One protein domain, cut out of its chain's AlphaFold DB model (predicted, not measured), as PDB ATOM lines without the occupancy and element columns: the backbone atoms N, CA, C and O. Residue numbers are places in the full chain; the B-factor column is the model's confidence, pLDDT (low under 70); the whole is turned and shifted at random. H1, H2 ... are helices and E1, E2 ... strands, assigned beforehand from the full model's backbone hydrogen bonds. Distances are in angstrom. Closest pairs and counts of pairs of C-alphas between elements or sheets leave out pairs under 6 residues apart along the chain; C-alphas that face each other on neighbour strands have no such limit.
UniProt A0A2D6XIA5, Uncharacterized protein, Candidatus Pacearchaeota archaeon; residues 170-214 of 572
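AT A GLANCE: This is residues 170 to 214 of the 572 residues of an uncharacterized protein of Candidatus Pacearchaeota archaeon (UniProt A0A2D6XIA5). A long two-strand hairpin, E1 and E2, makes the length, and two short helices, H1 and H2, sit at its open end. The 45 printed residues hold H1, E1, E2 and H2 in that order, a mixed class with an antiparallel sheet. The whole is only just loose, close to compact, with a radius of gyration of the C-alphas of 11.5 A, and elongated, spanning 36 by 20 by 13 A.

IN THESE COORDINATES: H1, residues 170 to 178, begins at C-alpha (21.906, -33.878, 17.440). E1, residues 184 to 191, is 20.9 A long, and E2, residues 194 to 201, 22.8 A. H2, residues 205 to 214, ends at C-alpha (22.815, -36.766, 39.947).

HOW THE PARTS SIT: In the hairpin, N 187 and O 198 are 2.8 A apart, within hydrogen-bond range. The closest C-alphas of H1 and E2, Ala 172 and Pro 201, are 4.4 A apart; those of E2 and H2, Pro 201 and Tyr 208, 6.3 A. H1 and H2 are close but not clearly touching, with the C-alphas of Ala 176 and Tyr 208 7.9 A apart. Every O i to N i+4 pair in H1 and H2 is within hydrogen-bond range.

THE WHOLE: The printed part has no cut, and its three links are tight. Residues 187 and 189 to 195 have pLDDT under 70.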
ATOM      1  N   GLU A 170      21.116 -32.653  17.381       83.62
ATOM      2  CA  GLU A 170      21.906 -33.878  17.440       83.62
ATOM      3  C   GLU A 170      23.016 -33.813  18.498       83.62
ATOM      4  O   GLU A 170      23.239 -34.794  19.208       83.62
ATOM      5  N   GLU A 171      23.695 -32.673  18.640       81.12
ATOM      6  CA  GLU A 171      24.732 -32.475  19.659       81.12
ATOM      7  C   GLU A 171      24.141 -32.484  21.077       81.12
ATOM      8  O   GLU A 171      24.662 -33.167  21.964       81.12
ATOM      9  N   ALA A 172      22.994 -31.827  21.264       83.44
ATOM     10  CA  ALA A 172      22.254 -31.849  22.522       83.44
ATOM     11  C   ALA A 172      21.785 -33.267  22.900       83.44
ATOM     12  O   ALA A 172      21.903 -33.680  24.054       83.44
ATOM     13  N   GLU A 173      21.321 -34.061  21.931       85.00
ATOM     14  CA  GLU A 173      20.917 -35.451  22.167       85.00
ATOM     15  C   GLU A 173      22.093 -36.387  22.472       85.00
ATOM     16  O   GLU A 173      21.928 -37.365  23.211       85.00
ATOM     17  N   VAL A 174      23.275 -36.133  21.899       81.62
ATOM     18  CA  VAL A 174      24.499 -36.870  22.251       81.62
ATOM     19  C   VAL A 174      24.852 -36.601  23.707       81.62
ATOM     20  O   VAL A 174      25.042 -37.552  24.467       81.62
ATOM     21  N   ARG A 175      24.837 -35.334  24.123       84.62
ATOM     22  CA  ARG A 175      25.086 -34.952  25.512       84.62
ATOM     23  C   ARG A 175      24.033 -35.517  26.469       84.62
ATOM     24  O   ARG A 175      24.386 -36.028  27.528       84.62
ATOM     25  N   ALA A 176      22.760 -35.545  26.069       84.94
ATOM     26  CA  ALA A 176      21.699 -36.175  26.856       84.94
ATOM     27  C   ALA A 176      21.984 -37.667  27.084       84.94
ATOM     28  O   ALA A 176      21.816 -38.158  28.197       84.94
ATOM     29  N   LYS A 177      22.485 -38.385  26.066       84.75
ATOM     30  CA  LYS A 177      22.888 -39.798  26.195       84.75
ATOM     31  C   LYS A 177      24.101 -39.989  27.100       84.75
ATOM     32  O   LYS A 177      24.111 -40.950  27.867       84.75
ATOM     33  N   GLU A 178      25.096 -39.102  27.039       81.12
ATOM     34  CA  GLU A 178      26.242 -39.116  27.966       81.12
ATOM     35  C   GLU A 178      25.792 -38.938  29.419       81.12
ATOM     36  O   GLU A 178      26.303 -39.605  30.314       81.12
ATOM     37  N   MET A 179      24.780 -38.098  29.636       79.81
ATOM     38  CA  MET A 179      24.169 -37.853  30.941       79.81
ATOM     39  C   MET A 179      23.123 -38.915  31.339       79.81
ATOM     40  O   MET A 179      22.414 -38.755  32.331       79.81
ATOM     41  N   GLY A 180      23.009 -40.015  30.583       82.75
ATOM     42  CA  GLY A 180      22.117 -41.138  30.892       82.75
ATOM     43  C   GLY A 180      20.644 -40.936  30.511       82.75
ATOM     44  O   GLY A 180      19.789 -41.702  30.958       82.75
ATOM     45  N   GLY A 181      20.340 -39.934  29.686       83.31
ATOM     46  CA  GLY A 181      19.008 -39.605  29.183       83.31
ATOM     47  C   GLY A 181      18.882 -39.620  27.660       83.31
ATOM     48  O   GLY A 181      19.638 -40.273  26.939       83.31
ATOM     49  N   LYS A 182      17.853 -38.938  27.155       84.50
ATOM     50  CA  LYS A 182      17.545 -38.811  25.724       84.50
ATOM     51  C   LYS A 182      16.786 -37.510  25.476       84.50
ATOM     52  O   LYS A 182      16.186 -36.982  26.405       84.50
ATOM     53  N   GLY A 183      16.759 -37.082  24.219       85.44
ATOM     54  CA  GLY A 183      15.987 -35.918  23.808       85.44
ATOM     55  C   GLY A 183      16.756 -34.611  23.927       85.44
ATOM     56  O   GLY A 183      17.909 -34.585  24.369       85.44
ATOM     57  N   HIS A 184      16.102 -33.548  23.488       88.81
ATOM     58  CA  HIS A 184      16.610 -32.186  23.500       88.81
ATOM     59  C   HIS A 184      15.432 -31.213  23.591       88.81
ATOM     60  O   HIS A 184      14.299 -31.561  23.253       88.81
ATOM     61  N   HIS A 185      15.712 -29.975  23.975       87.69
ATOM     62  CA  HIS A 185      14.745 -28.887  23.902       87.69
ATOM     63  C   HIS A 185      15.379 -27.627  23.322       87.69
ATOM     64  O   HIS A 185      16.586 -27.406  23.426       87.69
ATOM     65  N   GLU A 186      14.546 -26.817  22.675       84.44
ATOM     66  CA  GLU A 186      14.947 -25.569  22.032       84.44
ATOM     67  C   GLU A 186      14.904 -24.403  23.021       84.44
ATOM     68  O   GLU A 186      13.960 -24.254  23.799       84.44
ATOM     69  N   MET A 187      15.911 -23.540  22.945       68.00
ATOM     70  CA  MET A 187      15.952 -22.252  23.623       68.00
ATOM     71  C   MET A 187      16.329 -21.173  22.616       68.00
ATOM     72  O   MET A 187      17.271 -21.330  21.844       68.00
ATOM     73  N   THR A 188      15.615 -20.055  22.638       73.00
ATOM     74  CA  THR A 188      15.975 -18.888  21.832       73.00
ATOM     75  C   THR A 188      16.897 -17.995  22.644       73.00
ATOM     76  O   THR A 188      16.520 -17.545  23.726       73.00
ATOM     77  N   ILE A 189      18.086 -17.719  22.115       63.34
ATOM     78  CA  ILE A 189      19.012 -16.737  22.676       63.34
ATOM     79  C   ILE A 189      19.121 -15.540  21.731       63.34
ATOM     80  O   ILE A 189      19.093 -15.686  20.507       63.34
ATOM     81  N   LYS A 190      19.225 -14.337  22.298       55.56
ATOM     82  CA  LYS A 190      19.519 -13.122  21.535       55.56
ATOM     83  C   LYS A 190      21.027 -12.927  21.490       55.56
ATOM     84  O   LYS A 190      21.669 -12.823  22.530       55.56
ATOM     85  N   VAL A 191      21.575 -12.902  20.280       53.78
ATOM     86  CA  VAL A 191      22.985 -12.595  20.028       53.78
ATOM     87  C   VAL A 191      23.023 -11.482  18.986       53.78
ATOM     88  O   VAL A 191      22.525 -11.654  17.876       53.78
ATOM     89  N   GLU A 192      23.576 -10.323  19.354       43.81
ATOM     90  CA  GLU A 192      23.774  -9.174  18.451       43.81
ATOM     91  C   GLU A 192      22.499  -8.754  17.681       43.81
ATOM     92  O   GLU A 192      22.507  -8.601  16.458       43.81
ATOM     93  N   GLU A 193      21.381  -8.582  18.399       47.53
ATOM     94  CA  GLU A 193      20.069  -8.180  17.854       47.53
ATOM     95  C   GLU A 193      19.405  -9.186  16.884       47.53
ATOM     96  O   GLU A 193      18.442  -8.844  16.187       47.53
ATOM     97  N   LYS A 194      19.859 -10.448  16.846       47.84
ATOM     98  CA  LYS A 194      19.178 -11.553  16.149       47.84
ATOM     99  C   LYS A 194      18.789 -12.666  17.117       47.84
ATOM    100  O   LYS A 194      19.558 -13.047  17.993       47.84
ATOM    101  N   GLU A 195      17.579 -13.186  16.938       67.12
ATOM    102  CA  GLU A 195      17.097 -14.373  17.646       67.12
ATOM    103  C   GLU A 195      17.698 -15.623  16.984       67.12
ATOM    104  O   GLU A 195      17.416 -15.906  15.817       67.12
ATOM    105  N   GLU A 196      18.540 -16.354  17.717       73.00
ATOM    106  CA  GLU A 196      19.082 -17.654  17.311       73.00
ATOM    107  C   GLU A 196      18.505 -18.766  18.193       73.00
ATOM    108  O   GLU A 196      18.476 -18.662  19.420       73.00
ATOM    109  N   THR A 197      18.061 -19.857  17.570       77.94
ATOM    110  CA  THR A 197      17.630 -21.068  18.282       77.94
ATOM    111  C   THR A 197      18.847 -21.933  18.605       77.94
ATOM    112  O   THR A 197      19.629 -22.265  17.716       77.94
ATOM    113  N   ARG A 198      18.995 -22.312  19.874       84.75
ATOM    114  CA  ARG A 198      19.988 -23.263  20.388       84.75
ATOM    115  C   ARG A 198      19.290 -24.449  21.045       84.75
ATOM    116  O   ARG A 198      18.106 -24.380  21.371       84.75
ATOM    117  N   PHE A 199      20.033 -25.526  21.258       84.62
ATOM    118  CA  PHE A 199      19.504 -26.784  21.773       84.62
ATOM    119  C   PHE A 199      20.200 -27.180  23.070       84.62
ATOM    120  O   PHE A 199      21.427 -27.132  23.160       84.62
ATOM    121  N   MET A 200      19.421 -27.596  24.065       85.19
ATOM    122  CA  MET A 200      19.921 -28.141  25.326       85.19
ATOM    123  C   MET A 200      19.579 -29.632  25.459       85.19
ATOM    124  O   MET A 200      18.575 -30.075  24.891       85.19
ATOM    125  N   PRO A 201      20.391 -30.420  26.189       85.69
ATOM    126  CA  PRO A 201      20.138 -31.838  26.418       85.69
ATOM    127  C   PRO A 201      18.816 -32.074  27.160       85.69
ATOM    128  O   PRO A 201      18.411 -31.243  27.968       85.69
ATOM    129  N   PHE A 202      18.218 -33.253  26.958       87.56
ATOM    130  CA  PHE A 202      16.935 -33.698  27.533       87.56
ATOM    131  C   PHE A 202      15.704 -33.001  26.948       87.56
ATOM    132  O   PHE A 202      15.779 -31.874  26.468       87.56
ATOM    133  N   ASP A 203      14.553 -33.679  26.991       82.88
ATOM    134  CA  ASP A 203      13.283 -33.170  26.447       82.88
ATOM    135  C   ASP A 203      12.780 -31.928  27.213       82.88
ATOM    136  O   ASP A 203      11.967 -31.158  26.698       82.88
ATOM    137  N   THR A 204      13.255 -31.717  28.449       77.06
ATOM    138  CA  THR A 204      12.932 -30.545  29.271       77.06
ATOM    139  C   THR A 204      14.135 -30.053  30.076       77.06
ATOM    140  O   THR A 204      15.041 -30.815  30.417       77.06
ATOM    141  N   HIS A 205      14.108 -28.773  30.447       74.19
ATOM    142  CA  HIS A 205      15.157 -28.168  31.266       74.19
ATOM    143  C   HIS A 205      15.229 -28.756  32.691       74.19
ATOM    144  O   HIS A 205      16.311 -28.908  33.252       74.19
ATOM    145  N   GLU A 206      14.090 -29.149  33.268       71.12
ATOM    146  CA  GLU A 206      14.013 -29.757  34.606       71.12
ATOM    147  C   GLU A 206      14.695 -31.139  34.651       71.12
ATOM    148  O   GLU A 206      15.408 -31.471  35.605       71.12
ATOM    149  N   GLU A 207      14.550 -31.929  33.580       76.50
ATOM    150  CA  GLU A 207      15.246 -33.212  33.426       76.50
ATOM    151  C   GLU A 207      16.767 -33.033  33.319       76.50
ATOM    152  O   GLU A 207      17.516 -33.804  33.923       76.50
ATOM    153  N   TYR A 208      17.223 -31.990  32.618       77.25
ATOM    154  CA  TYR A 208      18.641 -31.641  32.524       77.25
ATOM    155  C   TYR A 208      19.247 -31.287  33.892       77.25
ATOM    156  O   TYR A 208      20.290 -31.837  34.258       77.25
ATOM    157  N   LEU A 209      18.581 -30.439  34.684       74.25
ATOM    158  CA  LEU A 209      19.051 -30.064  36.026       74.25
ATOM    159  C   LEU A 209      19.128 -31.277  36.960       74.25
ATOM    160  O   LEU A 209      20.149 -31.499  37.613       74.25
ATOM    161  N   THR A 210      18.094 -32.120  36.941       75.62
ATOM    162  CA  THR A 210      18.050 -33.355  37.737       75.62
ATOM    163  C   THR A 210      19.198 -34.302  37.368       75.62
ATOM    164  O   THR A 210      19.831 -34.904  38.241       75.62
ATOM    165  N   ALA A 211      19.504 -34.436  36.074       74.94
ATOM    166  CA  ALA A 211      20.621 -35.251  35.609       74.94
ATOM    167  C   ALA A 211      21.984 -34.666  36.023       74.94
ATOM    168  O   ALA A 211      22.865 -35.418  36.446       74.94
ATOM    169  N   LYS A 212      22.152 -33.335  35.973       76.31
ATOM    170  CA  LYS A 212      23.384 -32.639  36.392       76.31
ATOM    171  C   LYS A 212      23.662 -32.822  37.889       76.31
ATOM    172  O   LYS A 212      24.788 -33.150  38.267       76.31
ATOM    173  N   GLU A 213      22.641 -32.698  38.738       71.81
ATOM    174  CA  GLU A 213      22.766 -32.946  40.183       71.81
ATOM    175  C   GLU A 213      23.122 -34.399  40.499       71.81
ATOM    176  O   GLU A 213      23.954 -34.672  41.366       71.81
ATOM    177  N   LYS A 214      22.536 -35.344  39.760       75.38
ATOM    178  CA  LYS A 214      22.815 -36.766  39.947       75.38
ATOM    179  C   LYS A 214      24.263 -37.121  39.597       75.38
ATOM    180  O   LYS A 214      24.897 -37.846  40.358       75.38
TER     181      LYS A 214